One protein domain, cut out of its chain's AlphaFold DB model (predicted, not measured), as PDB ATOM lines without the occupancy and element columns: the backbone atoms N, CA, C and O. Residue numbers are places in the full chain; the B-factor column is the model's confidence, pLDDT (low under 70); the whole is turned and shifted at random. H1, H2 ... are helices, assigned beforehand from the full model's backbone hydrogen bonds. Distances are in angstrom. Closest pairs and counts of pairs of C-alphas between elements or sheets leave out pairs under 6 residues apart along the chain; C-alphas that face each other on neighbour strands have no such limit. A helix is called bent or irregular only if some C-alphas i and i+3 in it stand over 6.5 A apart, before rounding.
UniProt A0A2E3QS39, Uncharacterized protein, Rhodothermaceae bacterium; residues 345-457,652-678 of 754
ATOM      1  N   PRO A 345     133.846 109.054  66.796       92.81
ATOM      2  CA  PRO A 345     132.517 109.214  66.193       92.81
ATOM      3  C   PRO A 345     131.526 108.113  66.606       92.81
ATOM      4  O   PRO A 345     130.464 107.953  66.001       92.81
ATOM      5  N   HIS A 346     131.862 107.338  67.636       93.50
ATOM      6  CA  HIS A 346     131.196 106.089  67.978       93.50
ATOM      7  C   HIS A 346     130.004 106.314  68.919       93.50
ATOM      8  O   HIS A 346     130.108 107.091  69.874       93.50
ATOM      9  N   PRO A 347     128.872 105.611  68.715       94.81
ATOM     10  CA  PRO A 347     127.688 105.725  69.574       94.81
ATOM     11  C   PRO A 347     128.001 105.376  71.036       94.81
ATOM     12  O   PRO A 347     127.542 106.065  71.948       94.81
ATOM     13  N   GLY A 348     128.864 104.378  71.261       93.56
ATOM     14  CA  GLY A 348     129.366 104.014  72.585       93.56
ATOM     15  C   GLY A 348     130.136 105.147  73.272       93.56
ATOM     16  O   GLY A 348     129.839 105.445  74.426       93.56
ATOM     17  N   TYR A 349     131.033 105.852  72.563       95.81
ATOM     18  CA  TYR A 349     131.712 107.041  73.107       95.81
ATOM     19  C   TYR A 349     130.697 108.126  73.483       95.81
ATOM     20  O   TYR A 349     130.733 108.630  74.603       95.81
ATOM     21  N   ARG A 350     129.738 108.444  72.595       95.69
ATOM     22  CA  ARG A 350     128.692 109.451  72.871       95.69
ATOM     23  C   ARG A 350     127.885 109.113  74.131       95.69
ATOM     24  O   ARG A 350     127.704 109.979  74.987       95.69
ATOM     25  N   ARG A 351     127.435 107.861  74.276       94.44
ATOM     26  CA  ARG A 351     126.666 107.408  75.450       94.44
ATOM     27  C   ARG A 351     127.496 107.381  76.736       94.44
ATOM     28  O   ARG A 351     127.003 107.814  77.777       94.44
ATOM     29  N   LEU A 352     128.747 106.926  76.667       94.56
ATOM     30  CA  LEU A 352     129.671 106.879  77.803       94.56
ATOM     31  C   LEU A 352     130.059 108.288  78.280       94.56
ATOM     32  O   LEU A 352     130.058 108.559  79.478       94.56
ATOM     33  N   ARG A 353     130.278 109.222  77.346       96.25
ATOM     34  CA  ARG A 353     130.519 110.648  77.616       96.25
ATOM     35  C   ARG A 353     129.309 111.291  78.295       96.25
ATOM     36  O   ARG A 353     129.447 112.007  79.282       96.25
ATOM     37  N   ALA A 354     128.104 110.981  77.812       93.06
ATOM     38  CA  ALA A 354     126.863 111.418  78.445       93.06
ATOM     39  C   ALA A 354     126.652 110.794  79.839       93.06
ATOM     40  O   ALA A 354     126.017 111.424  80.680       93.06
ATOM     41  N   ALA A 355     127.163 109.585  80.105       88.38
ATOM     42  CA  ALA A 355     127.169 108.998  81.445       88.38
ATOM     43  C   ALA A 355     128.160 109.711  82.376       88.38
ATOM     44  O   ALA A 355     127.763 110.105  83.468       88.38
ATOM     45  N   LEU A 356     129.394 109.975  81.927       92.38
ATOM     46  CA  LEU A 356     130.377 110.738  82.705       92.38
ATOM     47  C   LEU A 356     129.861 112.141  83.052       92.38
ATOM     48  O   LEU A 356     129.937 112.545  84.207       92.38
ATOM     49  N   ALA A 357     129.264 112.851  82.091       91.19
ATOM     50  CA  ALA A 357     128.664 114.160  82.343       91.19
ATOM     51  C   ALA A 357     127.561 114.112  83.419       91.19
ATOM     52  O   ALA A 357     127.514 115.001  84.262       91.19
ATOM     53  N   ARG A 358     126.720 113.063  83.446       85.88
ATOM     54  CA  ARG A 358     125.731 112.868  84.524       85.88
ATOM     55  C   ARG A 358     126.395 112.597  85.871       85.88
ATOM     56  O   ARG A 358     125.966 113.162  86.866       85.88
ATOM     57  N   GLU A 359     127.423 111.755  85.926       83.62
ATOM     58  CA  GLU A 359     128.098 111.443  87.193       83.62
ATOM     59  C   GLU A 359     128.852 112.651  87.770       83.62
ATOM     60  O   GLU A 359     128.815 112.859  88.982       83.62
ATOM     61  N   LEU A 360     129.444 113.498  86.921       86.44
ATOM     62  CA  LEU A 360     130.034 114.786  87.310       86.44
ATOM     63  C   LEU A 360     128.961 115.759  87.829       86.44
ATOM     64  O   LEU A 360     129.048 116.212  88.972       86.44
ATOM     65  N   ASP A 361     127.895 115.988  87.051       84.06
ATOM     66  CA  ASP A 361     126.777 116.875  87.418       84.06
ATOM     67  C   ASP A 361     126.045 116.432  88.704       84.06
ATOM     68  O   ASP A 361     125.327 117.225  89.312       84.06
ATOM     69  N   LEU A 362     126.209 115.171  89.126       77.31
ATOM     70  CA  LEU A 362     125.605 114.593  90.332       77.31
ATOM     71  C   LEU A 362     126.587 114.378  91.494       77.31
ATOM     72  O   LEU A 362     126.133 114.211  92.628       77.31
ATOM     73  N   ARG A 363     127.903 114.401  91.250       78.00
ATOM     74  CA  ARG A 363     128.933 114.547  92.295       78.00
ATOM     75  C   ARG A 363     128.802 115.915  92.962       78.00
ATOM     76  O   ARG A 363     128.856 116.015  94.183       78.00
ATOM     77  N   ASP A 364     128.544 116.948  92.162       75.50
ATOM     78  CA  ASP A 364     128.541 118.349  92.599       75.50
ATOM     79  C   ASP A 364     127.170 118.811  93.151       75.50
ATOM     80  O   ASP A 364     126.882 120.007  93.246       75.50
ATOM     81  N   ARG A 365     126.315 117.855  93.552       74.06
ATOM     82  CA  ARG A 365     124.967 118.055  94.115       74.06
ATOM     83  C   ARG A 365     124.900 117.633  95.592       74.06
ATOM     84  O   ARG A 365     124.434 116.531  95.897       74.06
ATOM     85  N   PRO A 366     125.347 118.486  96.538       66.62
ATOM     86  CA  PRO A 366     125.358 118.157  97.968       66.62
ATOM     87  C   PRO A 366     123.951 117.982  98.563       66.62
ATOM     88  O   PRO A 366     123.792 117.352  99.603       66.62
ATOM     89  N   ASP A 367     122.921 118.498  97.895       68.44
ATOM     90  CA  ASP A 367     121.511 118.296  98.226       68.44
ATOM     91  C   ASP A 367     121.039 116.844  98.025       68.44
ATOM     92  O   ASP A 367     120.088 116.426  98.680       68.44
ATOM     93  N   LEU A 368     121.731 116.051  97.197       69.38
ATOM     94  CA  LEU A 368     121.462 114.620  96.989       69.38
ATOM     95  C   LEU A 368     122.310 113.703  97.891       69.38
ATOM     96  O   LEU A 368     122.274 112.478  97.737       69.38
ATOM     97  N   ALA A 369     123.071 114.267  98.833       73.62
ATOM     98  CA  ALA A 369     123.803 113.490  99.826       73.62
ATOM     99  C   ALA A 369     122.829 112.790 100.787       73.62
ATOM    100  O   ALA A 369     121.954 113.425 101.384       73.62
ATOM    101  N   LEU A 370     122.994 111.477 100.958       81.62
ATOM    102  CA  LEU A 370     122.197 110.689 101.896       81.62
ATOM    103  C   LEU A 370     122.858 110.708 103.284       81.62
ATOM    104  O   LEU A 370     123.907 110.098 103.509       81.62
ATOM    105  N   ASP A 371     122.232 111.421 104.221       83.12
ATOM    106  CA  ASP A 371     122.747 111.750 105.559       83.12
ATOM    107  C   ASP A 371     121.985 111.074 106.717       83.12
ATOM    108  O   ASP A 371     122.572 110.840 107.775       83.12
ATOM    109  N   ALA A 372     120.718 110.713 106.503       86.56
ATOM    110  CA  ALA A 372     119.861 110.012 107.458       86.56
ATOM    111  C   ALA A 372     119.618 108.545 107.061       86.56
ATOM    112  O   ALA A 372     119.597 108.212 105.876       86.56
ATOM    113  N   ASP A 373     119.386 107.692 108.059       92.75
ATOM    114  CA  ASP A 373     118.881 106.328 107.861       92.75
ATOM    115  C   ASP A 373     117.340 106.365 107.765       92.75
ATOM    116  O   ASP A 373     116.709 107.173 108.448       92.75
ATOM    117  N   LEU A 374     116.732 105.526 106.914       94.81
ATOM    118  CA  LEU A 374     115.291 105.549 106.594       94.81
ATOM    119  C   LEU A 374     114.684 104.141 106.444       94.81
ATOM    120  O   LEU A 374     115.366 103.183 106.071       94.81
ATOM    121  N   ALA A 375     113.378 104.030 106.669       95.00
ATOM    122  CA  ALA A 375     112.601 102.797 106.649       95.00
ATOM    123  C   ALA A 375     111.222 102.956 105.975       95.00
ATOM    124  O   ALA A 375     110.676 104.060 105.962       95.00
ATOM    125  N   PRO A 376     110.602 101.857 105.499       94.94
ATOM    126  CA  PRO A 376     109.200 101.857 105.081       94.94
ATOM    127  C   PRO A 376     108.282 102.459 106.155       94.94
ATOM    128  O   PRO A 376     108.388 102.113 107.333       94.94
ATOM    129  N   GLY A 377     107.401 103.368 105.739       92.31
ATOM    130  CA  GLY A 377     106.543 104.172 106.615       92.31
ATOM    131  C   GLY A 377     107.112 105.537 107.031       92.31
ATOM    132  O   GLY A 377     106.331 106.405 107.423       92.31
ATOM    133  N   ASP A 378     108.423 105.785 106.901       94.56
ATOM    134  CA  ASP A 378     108.994 107.119 107.143       94.56
ATOM    135  C   ASP A 378     108.477 108.143 106.124       94.56
ATOM    136  O   ASP A 378     108.059 107.799 105.015       94.56
ATOM    137  N   SER A 379     108.524 109.435 106.465       92.75
ATOM    138  CA  SER A 379     108.130 110.494 105.533       92.75
ATOM    139  C   SER A 379     108.907 111.802 105.701       92.75
ATOM    140  O   SER A 379     109.448 112.104 106.762       92.75
ATOM    141  N   GLY A 380     108.965 112.594 104.626       89.88
ATOM    142  CA  GLY A 380     109.572 113.927 104.604       89.88
ATOM    143  C   GLY A 380     110.661 114.103 103.543       89.88
ATOM    144  O   GLY A 380     110.811 113.303 102.622       89.88
ATOM    145  N   ALA A 381     111.436 115.184 103.662       88.44
ATOM    146  CA  ALA A 381     112.419 115.583 102.650       88.44
ATOM    147  C   ALA A 381     113.565 114.569 102.448       88.44
ATOM    148  O   ALA A 381     114.132 114.502 101.365       88.44
ATOM    149  N   ALA A 382     113.900 113.759 103.458       88.69
ATOM    150  CA  ALA A 382     114.900 112.699 103.319       88.69
ATOM    151  C   ALA A 382     114.418 111.557 102.399       88.69
ATOM    152  O   ALA A 382     115.192 111.064 101.584       88.69
ATOM    153  N   VAL A 383     113.129 111.203 102.459       90.81
ATOM    154  CA  VAL A 383     112.515 110.216 101.552       90.81
ATOM    155  C   VAL A 383     112.466 110.745 100.119       90.81
ATOM    156  O   VAL A 383     112.766 110.007  99.186       90.81
ATOM    157  N   VAL A 384     112.156 112.034  99.937       88.06
ATOM    158  CA  VAL A 384     112.195 112.677  98.612       88.06
ATOM    159  C   VAL A 384     113.611 112.629  98.033       88.06
ATOM    160  O   VAL A 384     113.773 112.109  96.935       88.06
ATOM    161  N   ARG A 385     114.644 113.029  98.795       86.94
ATOM    162  CA  ARG A 385     116.055 112.924  98.368       86.94
ATOM    163  C   ARG A 385     116.472 111.492  98.017       86.94
ATOM    164  O   ARG A 385     117.190 111.283  97.044       86.94
ATOM    165  N   LEU A 386     116.003 110.493  98.770       88.06
ATOM    166  CA  LEU A 386     116.232 109.077  98.463       88.06
ATOM    167  C   LEU A 386     115.564 108.660  97.138       88.06
ATOM    168  O   LEU A 386     116.206 107.994  96.327       88.06
ATOM    169  N   ARG A 387     114.317 109.080  96.876       88.12
ATOM    170  CA  ARG A 387     113.658 108.846  95.577       88.12
ATOM    171  C   ARG A 387     114.383 109.543  94.435       88.12
ATOM    172  O   ARG A 387     114.641 108.900  93.426       88.12
ATOM    173  N   GLU A 388     114.755 110.812  94.599       83.44
ATOM    174  CA  GLU A 388     115.517 111.576  93.600       83.44
ATOM    175  C   GLU A 388     116.825 110.849  93.277       83.44
ATOM    176  O   GLU A 388     117.142 110.611  92.110       83.44
ATOM    177  N   ARG A 389     117.544 110.392  94.310       80.69
ATOM    178  CA  ARG A 389     118.789 109.638  94.161       80.69
ATOM    179  C   ARG A 389     118.605 108.314  93.410       80.69
ATOM    180  O   ARG A 389     119.415 108.012  92.535       80.69
ATOM    181  N   LEU A 390     117.560 107.545  93.714       81.50
ATOM    182  CA  LEU A 390     117.298 106.257  93.057       81.50
ATOM    183  C   LEU A 390     116.700 106.408  91.654       81.50
ATOM    184  O   LEU A 390     117.012 105.601  90.782       81.50
ATOM    185  N   ALA A 391     115.922 107.457  91.388       78.38
ATOM    186  CA  ALA A 391     115.440 107.779  90.046       78.38
ATOM    187  C   ALA A 391     116.593 108.165  89.101       78.38
ATOM    188  O   ALA A 391     116.606 107.766  87.938       78.38
ATOM    189  N   LEU A 392     117.616 108.860  89.613       71.25
ATOM    190  CA  LEU A 392     118.851 109.150  88.871       71.25
ATOM    191  C   LEU A 392     119.675 107.888  88.566       71.25
ATOM    192  O   LEU A 392     120.292 107.805  87.507       71.25
ATOM    193  N   GLU A 393     119.650 106.889  89.453       68.19
ATOM    194  CA  GLU A 393     120.225 105.555  89.207       68.19
ATOM    195  C   GLU A 393     119.272 104.619  88.425       68.19
ATOM    196  O   GLU A 393     119.628 103.472  88.171       68.19
ATOM    197  N   ARG A 394     118.105 105.123  87.979       67.94
ATOM    198  CA  ARG A 394     117.022 104.410  87.262       67.94
ATOM    199  C   ARG A 394     116.372 103.244  88.025       67.94
ATOM    200  O   ARG A 394     115.674 102.429  87.432       67.94
ATOM    201  N   GLU A 395     116.544 103.201  89.341       65.38
ATOM    202  CA  GLU A 395     115.971 102.186  90.235       65.38
ATOM    203  C   GLU A 395     114.556 102.531  90.723       65.38
ATOM    204  O   GLU A 395     113.850 101.662  91.234       65.38
ATOM    205  N   ALA A 396     114.120 103.781  90.558       62.12
ATOM    206  CA  ALA A 396     112.775 104.256  90.883       62.12
ATOM    207  C   ALA A 396     112.204 105.112  89.739       62.12
ATOM    208  O   ALA A 396     112.958 105.689  88.954       62.12
ATOM    209  N   SER A 397     110.874 105.230  89.651       63.12
ATOM    210  CA  SER A 397     110.257 106.192  88.727       63.12
ATOM    211  C   SER A 397     110.433 107.625  89.235       63.12
ATOM    212  O   SER A 397     110.324 107.880  90.432       63.12
ATOM    213  N   ALA A 398     110.643 108.563  88.310       61.03
ATOM    214  CA  ALA A 398     110.598 110.002  88.573       61.03
ATOM    215  C   ALA A 398     109.187 110.607  88.405       61.03
ATOM    216  O   ALA A 398     108.982 111.774  88.732       61.03
ATOM    217  N   SER A 399     108.225 109.852  87.854       56.06
ATOM    218  CA  SER A 399     106.881 110.360  87.524       56.06
ATOM    219  C   SER A 399     105.981 110.561  88.739       56.06
ATOM    220  O   SER A 399     105.013 111.312  88.658       56.06
ATOM    221  N   ASP A 400     106.275 109.870  89.838       58.81
ATOM    222  CA  ASP A 400     105.512 109.936  91.075       58.81
ATOM    223  C   ASP A 400     106.491 109.976  92.250       58.81
ATOM    224  O   ASP A 400     107.343 109.097  92.406       58.81
ATOM    225  N   MET A 401     106.395 111.027  93.064       66.94
ATOM    226  CA  MET A 401     107.352 111.324  94.134       66.94
ATOM    227  C   MET A 401     106.672 111.370  95.514       66.94
ATOM    228  O   MET A 401     106.677 112.424  96.167       66.94
ATOM    229  N   PRO A 402     106.088 110.251  96.005       77.25
ATOM    230  CA  PRO A 402     105.511 110.194  97.340       77.25
ATOM    231  C   PRO A 402     106.496 110.646  98.418       77.25
ATOM    232  O   PRO A 402     107.625 110.163  98.520       77.25
ATOM    233  N   ARG A 403     106.031 111.538  99.299       86.38
ATOM    234  CA  ARG A 403     106.790 111.979 100.481       86.38
ATOM    235  C   ARG A 403     106.908 110.901 101.563       86.38
ATOM    236  O   ARG A 403     107.582 111.152 102.555       86.38
ATOM    237  N   VAL A 404     106.248 109.756 101.384       91.88
ATOM    238  CA  VAL A 404     106.261 108.575 102.261       91.88
ATOM    239  C   VAL A 404     107.131 107.492 101.627       91.88
ATOM    240  O   VAL A 404     107.172 107.376 100.404       91.88
ATOM    241  N   PHE A 405     107.842 106.721 102.443       92.88
ATOM    242  CA  PHE A 405     108.629 105.564 102.030       92.88
ATOM    243  C   PHE A 405     107.676 104.369 101.888       92.88
ATOM    244  O   PHE A 405     107.242 103.795 102.885       92.88
ATOM    245  N   ASP A 406     107.325 104.032 100.649       91.81
ATOM    246  CA  ASP A 406     106.424 102.925 100.302       91.81
ATOM    247  C   ASP A 406     107.187 101.645  99.923       91.81
ATOM    248  O   ASP A 406     108.419 101.619  99.848       91.81
ATOM    249  N   ASP A 407     106.441 100.569  99.667       91.00
ATOM    250  CA  ASP A 407     107.004  99.279  99.268       91.00
ATOM    251  C   ASP A 407     107.738  99.341  97.921       91.00
ATOM    252  O   ASP A 407     108.757  98.673  97.756       91.00
ATOM    253  N   ALA A 408     107.316 100.206  96.992       88.81
ATOM    254  CA  ALA A 408     108.017 100.415  95.724       88.81
ATOM    255  C   ALA A 408     109.424 101.012  95.933       88.81
ATOM    256  O   ALA A 408     110.380 100.605  95.264       88.81
ATOM    257  N   LEU A 409     109.579 101.931  96.894       90.38
ATOM    258  CA  LEU A 409     110.882 102.449  97.314       90.38
ATOM    259  C   LEU A 409     111.696 101.403  98.091       90.38
ATOM    260  O   LEU A 409     112.915 101.325  97.926       90.38
ATOM    261  N   ALA A 410     111.031 100.568  98.894       92.38
ATOM    262  CA  ALA A 410     111.671  99.448  99.578       92.38
ATOM    263  C   ALA A 410     112.227  98.419  98.583       92.38
ATOM    264  O   ALA A 410     113.354  97.961  98.752       92.38
ATOM    265  N   ASP A 411     111.495  98.096  97.516       88.75
ATOM    266  CA  ASP A 411     111.939  97.172  96.470       88.75
ATOM    267  C   ASP A 411     113.034  97.756  95.574       88.75
ATOM    268  O   ASP A 411     113.953  97.025  95.196       88.75
ATOM    269  N   ALA A 412     113.013  99.068  95.309       86.88
ATOM    270  CA  ALA A 412     114.142  99.772  94.698       86.88
ATOM    271  C   ALA A 412     115.410  99.654  95.559       86.88
ATOM    272  O   ALA A 412     116.474  99.287  95.058       86.88
ATOM    273  N   LEU A 413     115.299  99.860  96.876       89.62
ATOM    274  CA  LEU A 413     116.421  99.634  97.790       89.62
ATOM    275  C   LEU A 413     116.846  98.163  97.862       89.62
ATOM    276  O   LEU A 413     118.044  97.902  97.890       89.62
ATOM    277  N   ARG A 414     115.921  97.196  97.819       87.69
ATOM    278  CA  ARG A 414     116.268  95.763  97.772       87.69
ATOM    279  C   ARG A 414     117.027  95.403  96.493       87.69
ATOM    280  O   ARG A 414     117.960  94.609  96.578       87.69
ATOM    281  N   ARG A 415     116.673  95.971  95.330       81.31
ATOM    282  CA  ARG A 415     117.451  95.813  94.081       81.31
ATOM    283  C   ARG A 415     118.873  96.339  94.256       81.31
ATOM    284  O   ARG A 415     119.812  95.559  94.109       81.31
ATOM    285  N   VAL A 416     119.025  97.591  94.696       78.62
ATOM    286  CA  VAL A 416     120.338  98.190  94.993       78.62
ATOM    287  C   VAL A 416     121.139  97.337  95.978       78.62
ATOM    288  O   VAL A 416     122.305  97.052  95.726       78.62
ATOM    289  N   GLN A 417     120.534  96.890  97.078       83.94
ATOM    290  CA  GLN A 417     121.224  96.111  98.105       83.94
ATOM    291  C   GLN A 417     121.737  94.772  97.565       83.94
ATOM    292  O   GLN A 417     122.932  94.509  97.695       83.94
ATOM    293  N   ARG A 418     120.894  93.979  96.877       77.56
ATOM    294  CA  ARG A 418     121.340  92.741  96.203       77.56
ATOM    295  C   ARG A 418     122.499  93.027  95.247       77.56
ATOM    296  O   ARG A 418     123.525  92.355  95.316       77.56
ATOM    297  N   ALA A 419     122.365  94.064  94.420       63.97
ATOM    298  CA  ALA A 419     123.356  94.434  93.418       63.97
ATOM    299  C   ALA A 419     124.718  94.859  93.999       63.97
ATOM    300  O   ALA A 419     125.730  94.726  93.316       63.97
ATOM    301  N   ARG A 420     124.771  95.336  95.254       69.06
ATOM    302  CA  ARG A 420     126.023  95.646  95.975       69.06
ATOM    303  C   ARG A 420     126.491  94.530  96.921       69.06
ATOM    304  O   ARG A 420     127.368  94.773  97.746       69.06
ATOM    305  N   ALA A 421     125.893  93.338  96.851       71.44
ATOM    306  CA  ALA A 421     126.097  92.241  97.806       71.44
ATOM    307  C   ALA A 421     125.823  92.620  99.285       71.44
ATOM    308  O   ALA A 421     126.402  92.045 100.208       71.44
ATOM    309  N   LEU A 422     124.917  93.578  99.513       79.44
ATOM    310  CA  LEU A 422     124.391  93.941 100.829       79.44
ATOM    311  C   LEU A 422     123.129  93.128 101.151       79.44
ATOM    312  O   LEU A 422     122.393  92.698 100.262       79.44
ATOM    313  N   SER A 423     122.831  92.973 102.442       87.12
ATOM    314  CA  SER A 423     121.568  92.389 102.907       87.12
ATOM    315  C   SER A 423     120.367  93.176 102.349       87.12
ATOM    316  O   SER A 423     120.280  94.376 102.610       87.12
ATOM    317  N   PRO A 424     119.415  92.546 101.631       91.44
ATOM    318  CA  PRO A 424     118.281  93.239 101.014       91.44
ATOM    319  C   PRO A 424     117.175  93.556 102.034       91.44
ATOM    320  O   PRO A 424     116.079  92.997 101.997       91.44
ATOM    321  N   THR A 425     117.472  94.453 102.977       94.00
ATOM    322  CA  THR A 425     116.560  94.880 104.048       94.00
ATOM    323  C   THR A 425     115.391  95.730 103.538       94.00
ATOM    324  O   THR A 425     114.341  95.772 104.182       94.00
ATOM    325  N   GLY A 426     115.543  96.411 102.397       93.00
ATOM    326  CA  GLY A 426     114.602  97.432 101.921       93.00
ATOM    327  C   GLY A 426     114.580  98.687 102.796       93.00
ATOM    328  O   GLY A 426     113.570  99.383 102.849       93.00
ATOM    329  N   ARG A 427     115.674  98.951 103.520       95.12
ATOM    330  CA  ARG A 427     115.879 100.108 104.401       95.12
ATOM    331  C   ARG A 427     117.135 100.852 103.959       95.12
ATOM    332  O   ARG A 427     118.102 100.225 103.538       95.12
ATOM    333  N   LEU A 428     117.149 102.175 104.093       94.06
ATOM    334  CA  LEU A 428     118.380 102.947 103.962       94.06
ATOM    335  C   LEU A 428     119.102 102.903 105.310       94.06
ATOM    336  O   LEU A 428     118.838 103.718 106.186       94.06
ATOM    337  N   ASP A 429     119.973 101.919 105.492       90.94
ATOM    338  CA  ASP A 429     120.883 101.822 106.635       90.94
ATOM    339  C   ASP A 429     122.266 102.401 106.293       90.94
ATOM    340  O   ASP A 429     122.586 102.626 105.123       90.94
ATOM    341  N   ALA A 430     123.103 102.653 107.307       89.12
ATOM    342  CA  ALA A 430     124.449 103.192 107.102       89.12
ATOM    343  C   ALA A 430     125.295 102.434 106.040       89.12
ATOM    344  O   ALA A 430     125.882 103.115 105.202       89.12
ATOM    345  N   PRO A 431     125.334 101.081 105.969       85.19
ATOM    346  CA  PRO A 431     126.002 100.367 104.872       85.19
ATOM    347  C   PRO A 431     125.443 100.704 103.482       85.19
ATOM    348  O   PRO A 431     126.206 101.017 102.570       85.19
ATOM    349  N   THR A 432     124.116 100.696 103.319       87.31
ATOM    350  CA  THR A 432     123.458 101.006 102.037       87.31
ATOM    351  C   THR A 432     123.676 102.464 101.629       87.31
ATOM    352  O   THR A 432     123.899 102.772 100.459       87.31
ATOM    353  N   ARG A 433     123.668 103.367 102.612       88.31
ATOM    354  CA  ARG A 433     123.911 104.804 102.468       88.31
ATOM    355  C   ARG A 433     125.349 105.106 102.044       88.31
ATOM    356  O   ARG A 433     125.556 105.889 101.119       88.31
ATOM    357  N   THR A 434     126.321 104.434 102.656       82.06
ATOM    358  CA  THR A 434     127.736 104.482 102.269       82.06
ATOM    359  C   THR A 434     127.934 103.965 100.840       82.06
ATOM    360  O   THR A 434     128.408 104.722  99.997       82.06
ATOM    361  N   ALA A 435     127.430 102.771 100.505       76.06
ATOM    362  CA  ALA A 435     127.565 102.197  99.160       76.06
ATOM    363  C   ALA A 435     126.867 103.022  98.053       76.06
ATOM    364  O   ALA A 435     127.319 103.048  96.902       76.06
ATOM    365  N   LEU A 436     125.763 103.712  98.359       77.56
ATOM    366  CA  LEU A 436     125.152 104.678  97.440       77.56
ATOM    367  C   LEU A 436     126.050 105.907  97.235       77.56
ATOM    368  O   LEU A 436     126.231 106.342  96.099       77.56
ATOM    369  N   ASN A 437     126.651 106.452  98.292       75.88
ATOM    370  CA  ASN A 437     127.534 107.615  98.178       75.88
ATOM    371  C   ASN A 437     128.852 107.281  97.441       75.88
ATOM    372  O   ASN A 437     129.228 108.013  96.528       75.88
ATOM    373  N   GLU A 438     129.502 106.157  97.762       71.75
ATOM    374  CA  GLU A 438     130.814 105.754  97.218       71.75
ATOM    375  C   GLU A 438     130.803 105.473  95.703       71.75
ATOM    376  O   GLU A 438     131.745 105.856  95.010       71.75
ATOM    377  N   ARG A 439     129.705 104.916  95.155       71.56
ATOM    378  CA  ARG A 439     129.580 104.538  93.725       71.56
ATOM    379  C   ARG A 439     130.039 105.631  92.750       71.56
ATOM    380  O   ARG A 439     130.606 105.310  91.710       71.56
ATOM    381  N   ARG A 440     129.790 106.915  93.043       68.50
ATOM    382  CA  ARG A 440     130.153 108.014  92.123       68.50
ATOM    383  C   ARG A 440     131.667 108.224  92.018       68.50
ATOM    384  O   ARG A 440     132.153 108.536  90.933       68.50
ATOM    385  N   ALA A 441     132.397 108.027  93.118       69.62
ATOM    386  CA  ALA A 441     133.854 108.146  93.149       69.62
ATOM    387  C   ALA A 441     134.531 107.029  92.339       69.62
ATOM    388  O   ALA A 441     135.533 107.274  91.683       69.62
ATOM    389  N   GLU A 442     133.943 105.831  92.305       77.00
ATOM    390  CA  GLU A 442     134.412 104.708  91.478       77.00
ATOM    391  C   GLU A 442     134.005 104.855  90.000       77.00
ATOM    392  O   GLU A 442     134.776 104.526  89.095       77.00
ATOM    393  N   LEU A 443     132.794 105.361  89.735       82.38
ATOM    394  CA  LEU A 443     132.262 105.485  88.376       82.38
ATOM    395  C   LEU A 443     132.985 106.535  87.535       82.38
ATOM    396  O   LEU A 443     133.275 106.264  86.374       82.38
ATOM    397  N   ILE A 444     133.284 107.717  88.077       87.75
ATOM    398  CA  ILE A 444     133.947 108.795  87.324       87.75
ATOM    399  C   ILE A 444     135.281 108.338  86.689       87.75
ATOM    400  O   ILE A 444     135.413 108.483  85.467       87.75
ATOM    401  N   PRO A 445     136.244 107.738  87.424       90.62
ATOM    402  CA  PRO A 445     137.454 107.201  86.816       90.62
ATOM    403  C   PRO A 445     137.150 106.023  85.887       90.62
ATOM    404  O   PRO A 445     137.654 106.021  84.770       90.62
ATOM    405  N   LEU A 446     136.287 105.064  86.250       91.19
ATOM    406  CA  LEU A 446     135.962 103.926  85.375       91.19
ATOM    407  C   LEU A 446     135.400 104.366  84.005       91.19
ATOM    408  O   LEU A 446     135.794 103.837  82.961       91.19
ATOM    409  N   LEU A 447     134.509 105.359  83.989       93.50
ATOM    410  CA  LEU A 447     133.969 105.961  82.769       93.50
ATOM    411  C   LEU A 447     135.074 106.679  81.974       93.50
ATOM    412  O   LEU A 447     135.152 106.515  80.757       93.50
ATOM    413  N   ALA A 448     135.971 107.400  82.653       94.62
ATOM    414  CA  ALA A 448     137.137 108.039  82.041       94.62
ATOM    415  C   ALA A 448     138.107 107.039  81.384       94.62
ATOM    416  O   ALA A 448     138.525 107.258  80.245       94.62
ATOM    417  N   LEU A 449     138.408 105.911  82.042       95.06
ATOM    418  CA  LEU A 449     139.230 104.834  81.474       95.06
ATOM    419  C   LEU A 449     138.611 104.276  80.190       95.06
ATOM    420  O   LEU A 449     139.315 104.018  79.215       95.06
ATOM    421  N   ASN A 450     137.290 104.103  80.163       95.62
ATOM    422  CA  ASN A 450     136.608 103.556  78.994       95.62
ATOM    423  C   ASN A 450     136.419 104.598  77.870       95.62
ATOM    424  O   ASN A 450     136.421 104.215  76.702       95.62
ATOM    425  N   LEU A 451     136.378 105.905  78.170       96.19
ATOM    426  CA  LEU A 451     136.483 106.962  77.150       96.19
ATOM    427  C   LEU A 451     137.864 106.979  76.484       96.19
ATOM    428  O   LEU A 451     137.945 107.142  75.267       96.19
ATOM    429  N   GLU A 452     138.936 106.754  77.245       94.75
ATOM    430  CA  GLU A 452     140.287 106.615  76.684       94.75
ATOM    431  C   GLU A 452     140.403 105.365  75.796       94.75
ATOM    432  O   GLU A 452     140.905 105.451  74.675       94.75
ATOM    433  N   LYS A 453     139.829 104.228  76.216       93.81
ATOM    434  CA  LYS A 453     139.767 103.005  75.389       93.81
ATOM    435  C   LYS A 453     139.065 103.215  74.043       93.81
ATOM    436  O   LYS A 453     139.461 102.603  73.055       93.81
ATOM    437  N   TRP A 454     138.071 104.103  73.970       93.75
ATOM    438  CA  TRP A 454     137.432 104.491  72.706       93.75
ATOM    439  C   TRP A 454     138.331 105.350  71.797       93.75
ATOM    440  O   TRP A 454     138.144 105.300  70.583       93.75
ATOM    441  N   ARG A 455     139.312 106.097  72.332       91.69
ATOM    442  CA  ARG A 455     140.319 106.830  71.527       91.69
ATOM    443  C   ARG A 455     141.372 105.913  70.914       91.69
ATOM    444  O   ARG A 455     141.986 106.276  69.916       91.69
ATOM    445  N   TRP A 456     141.582 104.733  71.496       89.81
ATOM    446  CA  TRP A 456     142.472 103.710  70.943       89.81
ATOM    447  C   TRP A 456     141.884 102.968  69.737       89.81
ATOM    448  O   TRP A 456     142.630 102.273  69.052       89.81
ATOM    449  N   LEU A 457     140.578 103.077  69.472       90.62
ATOM    450  CA  LEU A 457     139.953 102.414  68.327       90.62
ATOM    451  C   LEU A 457     140.042 103.262  67.048       90.62
ATOM    452  O   LEU A 457     140.045 104.493  67.121       90.62
ATOM    453  N   ARG A 652     143.922  95.483  84.033       89.62
ATOM    454  CA  ARG A 652     144.465  96.484  83.103       89.62
ATOM    455  C   ARG A 652     144.044  97.910  83.473       89.62
ATOM    456  O   ARG A 652     144.816  98.833  83.201       89.62
ATOM    457  N   ASP A 653     142.893  98.099  84.114       91.69
ATOM    458  CA  ASP A 653     142.309  99.418  84.388       91.69
ATOM    459  C   ASP A 653     143.108 100.191  85.437       91.69
ATOM    460  O   ASP A 653     143.403 101.369  85.242       91.69
ATOM    461  N   ALA A 654     143.578  99.515  86.488       89.75
ATOM    462  CA  ALA A 654     144.456 100.123  87.489       89.75
ATOM    463  C   ALA A 654     145.755 100.694  86.878       89.75
ATOM    464  O   ALA A 654     146.229 101.739  87.320       89.75
ATOM    465  N   ARG A 655     146.303 100.048  85.833       90.88
ATOM    466  CA  ARG A 655     147.509 100.523  85.123       90.88
ATOM    467  C   ARG A 655     147.213 101.736  84.236       90.88
ATOM    468  O   ARG A 655     148.062 102.609  84.096       90.88
ATOM    469  N   LEU A 656     146.015 101.798  83.646       93.06
ATOM    470  CA  LEU A 656     145.585 102.948  82.849       93.06
ATOM    471  C   LEU A 656     145.246 104.155  83.732       93.06
ATOM    472  O   LEU A 656     145.585 105.276  83.369       93.06
ATOM    473  N   ALA A 657     144.645 103.931  84.904       93.06
ATOM    474  CA  ALA A 657     144.422 104.976  85.900       93.06
ATOM    475  C   ALA A 657     145.750 105.612  86.345       93.06
ATOM    476  O   ALA A 657     145.891 106.831  86.249       93.06
ATOM    477  N   ASP A 658     146.752 104.791  86.693       93.06
ATOM    478  CA  ASP A 658     148.114 105.258  86.996       93.06
ATOM    479  C   ASP A 658     148.699 106.101  85.844       93.06
ATOM    480  O   ASP A 658     149.212 107.196  86.071       93.06
ATOM    481  N   ALA A 659     148.593 105.619  84.598       92.94
ATOM    482  CA  ALA A 659     149.136 106.294  83.415       92.94
ATOM    483  C   ALA A 659     148.403 107.599  83.037       92.94
ATOM    484  O   ALA A 659     148.997 108.482  82.418       92.94
ATOM    485  N   LEU A 660     147.124 107.739  83.402       91.25
ATOM    486  CA  LEU A 660     146.317 108.944  83.174       91.25
ATOM    487  C   LEU A 660     146.340 109.934  84.352       91.25
ATOM    488  O   LEU A 660     145.812 111.040  84.201       91.25
ATOM    489  N   GLY A 661     146.921 109.558  85.497       91.12
ATOM    490  CA  GLY A 661     146.872 110.342  86.736       91.12
ATOM    491  C   GLY A 661     145.485 110.367  87.393       91.12
ATOM    492  O   GLY A 661     145.120 111.368  88.003       91.12
ATOM    493  N   LEU A 662     144.696 109.303  87.220       88.81
ATOM    494  CA  LEU A 662     143.345 109.158  87.767       88.81
ATOM    495  C   LEU A 662     143.342 108.289  89.030       88.81
ATOM    496  O   LEU A 662     144.223 107.453  89.234       88.81
ATOM    497  N   GLU A 663     142.304 108.438  89.852       86.19
ATOM    498  CA  GLU A 663     142.017 107.481  90.921       86.19
ATOM    499  C   GLU A 663     141.764 106.087  90.329       86.19
ATOM    500  O   GLU A 663     141.144 105.938  89.272       86.19
ATOM    501  N   ARG A 664     142.268 105.045  90.997       85.25
ATOM    502  CA  ARG A 664     142.042 103.660  90.570       85.25
ATOM    503  C   ARG A 664     140.619 103.241  90.960       85.25
ATOM    504  O   ARG A 664     140.320 103.306  92.153       85.25
ATOM    505  N   PRO A 665     139.773 102.749  90.036       75.19
ATOM    506  CA  PRO A 665     138.561 102.036  90.435       75.19
ATOM    507  C   PRO A 665     138.945 100.769  91.220       75.19
ATOM    508  O   PRO A 665     140.012 100.194  90.972       75.19
ATOM    509  N   ASP A 666     138.109 100.319  92.166       66.00
ATOM    510  CA  ASP A 666     138.393  99.071  92.887       66.00
ATOM    511  C   ASP A 666     138.408  97.890  91.901       66.00
ATOM    512  O   ASP A 666     137.493  97.686  91.104       66.00
ATOM    513  N   ALA A 667     139.453  97.067  91.987       45.97
ATOM    514  CA  ALA A 667     139.614  95.856  91.190       45.97
ATOM    515  C   ALA A 667     138.599  94.747  91.555       45.97
ATOM    516  O   ALA A 667     138.628  93.661  90.974       45.97
ATOM    517  N   ARG A 668     137.709  94.989  92.527       47.84
ATOM    518  CA  ARG A 668     136.602  94.109  92.932       47.84
ATOM    519  C   ARG A 668     135.321  94.390  92.137       47.84
ATOM    520  O   ARG A 668     134.267  94.655  92.720       47.84
ATOM    521  N   GLY A 669     135.400  94.263  90.811       42.16
ATOM    522  CA  GLY A 669     134.292  94.541  89.882       42.16
ATOM    523  C   GLY A 669     132.954  93.875  90.247       42.16
ATOM    524  O   GLY A 669     131.911  94.467  89.991       42.16
ATOM    525  N   ARG A 670     132.958  92.745  90.971       43.34
ATOM    526  CA  ARG A 670     131.796  92.111  91.639       43.34
ATOM    527  C   ARG A 670     130.766  93.071  92.262       43.34
ATOM    528  O   ARG A 670     129.577  92.772  92.194       43.34
ATOM    529  N   VAL A 671     131.174  94.196  92.859       42.97
ATOM    530  CA  VAL A 671     130.243  95.159  93.504       42.97
ATOM    531  C   VAL A 671     129.446  95.999  92.483       42.97
ATOM    532  O   VAL A 671     128.422  96.587  92.832       42.97
ATOM    533  N   LEU A 672     129.871  96.020  91.213       43.06
ATOM    534  CA  LEU A 672     129.215  96.715  90.095       43.06
ATOM    535  C   LEU A 672     128.750  95.775  88.962       43.06
ATOM    536  O   LEU A 672     127.766  96.081  88.294       43.06
ATOM    537  N   ALA A 673     129.416  94.635  88.753       37.12
ATOM    538  CA  ALA A 673     129.121  93.678  87.681       37.12
ATOM    539  C   ALA A 673     127.868  92.818  87.946       37.12
ATOM    540  O   ALA A 673     127.210  92.379  87.006       37.12
ATOM    541  N   THR A 674     127.478  92.635  89.214       37.28
ATOM    542  CA  THR A 674     126.294  91.844  89.631       37.28
ATOM    543  C   THR A 674     124.951  92.498  89.233       37.28
ATOM    544  O   THR A 674     123.882  91.977  89.527       37.28
ATOM    545  N   LEU A 675     124.969  93.661  88.572       40.09
ATOM    546  CA  LEU A 675     123.815  94.562  88.461       40.09
ATOM    547  C   LEU A 675     122.924  94.326  87.220       40.09
ATOM    548  O   LEU A 675     121.869  94.943  87.125       40.09
ATOM    549  N   ILE A 676     123.342  93.508  86.237       43.50
ATOM    550  CA  ILE A 676     122.711  93.484  84.889       43.50
ATOM    551  C   ILE A 676     122.682  92.096  84.216       43.50
ATOM    552  O   ILE A 676     122.633  91.994  82.986       43.50
ATOM    553  N   ALA A 677     122.726  91.020  85.006       33.72
ATOM    554  CA  ALA A 677     122.417  89.673  84.518       33.72
ATOM    555  C   ALA A 677     120.893  89.478  84.354       33.72
ATOM    556  O   ALA A 677     120.450  88.981  83.322       33.72
ATOM    557  N   ASP A 678     120.101  89.991  85.305       31.70
ATOM    558  CA  ASP A 678     118.627  89.909  85.389       31.70
ATOM    559  C   ASP A 678     117.873  90.719  84.298       31.70
ATOM    560  O   ASP A 678     116.793  91.266  84.530       31.70
TER     561      ASP A 678
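What this domain is: This is residues 345 to 457 and 652 to 678 of the 754 residues of an uncharacterized protein of Rhodothermaceae bacterium (UniProt A0A2E3QS39). An elongated body of helices runs along one long bent helix, H4: at one end H1 lies side by side with arm H4b, and short H5 crosses H4b on the side away from H1. At the other end H2, H3 and arm H4a make a loose triangle with long loops around it, and the very short H6 lies by the end of H3. The printed part has 140 residues with six named helices, H1 to H6 in chain order, and no named strand, and the class is all helix. The whole is compact, with a radius of gyration of the C-alphas of 16.3 A, and spans 50 by 30 by 28 A.

Where its parts are: H1, residues 347 to 363, begins with C-alpha 347 at (127.688, 105.725, 69.574) and is 24.4 A long from first to last C-alpha. H2, residues 381 to 392, is 16.5 A long, and H3, residues 407 to 419, is 18.0 A long. H4, residues 430 to 455, was assigned as one helix by its hydrogen bonds but is bent: C-alphas 437 and 440 are 6.6 A apart. Its arms are H4a, residues 430 to 437, 10.4 A, and H4b, residues 440 to 455, 23.0 A, ending with C-alpha 455 at (140.319, 106.830, 71.527). H5, residues 653 to 660, is 10.4 A long. H6, residues 670 to 673, is 5.0 A long and ends with C-alpha 673 at (129.121, 93.678, 87.681).

How they stand to each other: H1 touches H4b, opposite ways at a shallow tilt of 25 degrees; their closest C-alphas, those of Leu 356 and Leu 447, are 6.0 A apart. H1 and H2 are apart. H2 and H3 are close but not clearly touching, with C-alphas of Arg 387 and Leu 409 closest at 7.2 A, and run the same way at a steep tilt of 54 degrees. H2 and H4a are near each other. H3 and H4a are close but not clearly touching, about perpendicular at 79 degrees; the closest C-alphas, of Gln 417 and Thr 432, are 6.7 A apart. H4a and H4b stand at a shallow tilt of 32 degrees, only just short of steep. H4b, with residues 445 to 449 alone, touches H5, about perpendicular at 76 degrees; the closest C-alphas, of Leu 449 and Leu 656, are 6.8 A apart. H3 and H6 are close but not clearly touching, with C-alphas of Ala 419 and Val 671 closest at 6.9 A. In H1, H2, H3, H4a and H5 every O i to N i+4 pair is within hydrogen-bond range; in H4b 11 of 12 are, and H6 is too short for such a pair.

The domain as a whole: The two C-alphas farthest apart, of Gly 377 and Leu 457, are 50.8 A apart. Residues 458 to 651 are not printed, and C-alphas 457 and 652 are 16.5 A apart across the cut. The links from H1 to H2 and from H2 to H3 are long. The mean pLDDT of the printed part is 81.0; residues under 70 include 393 to 401 and 666 to 678.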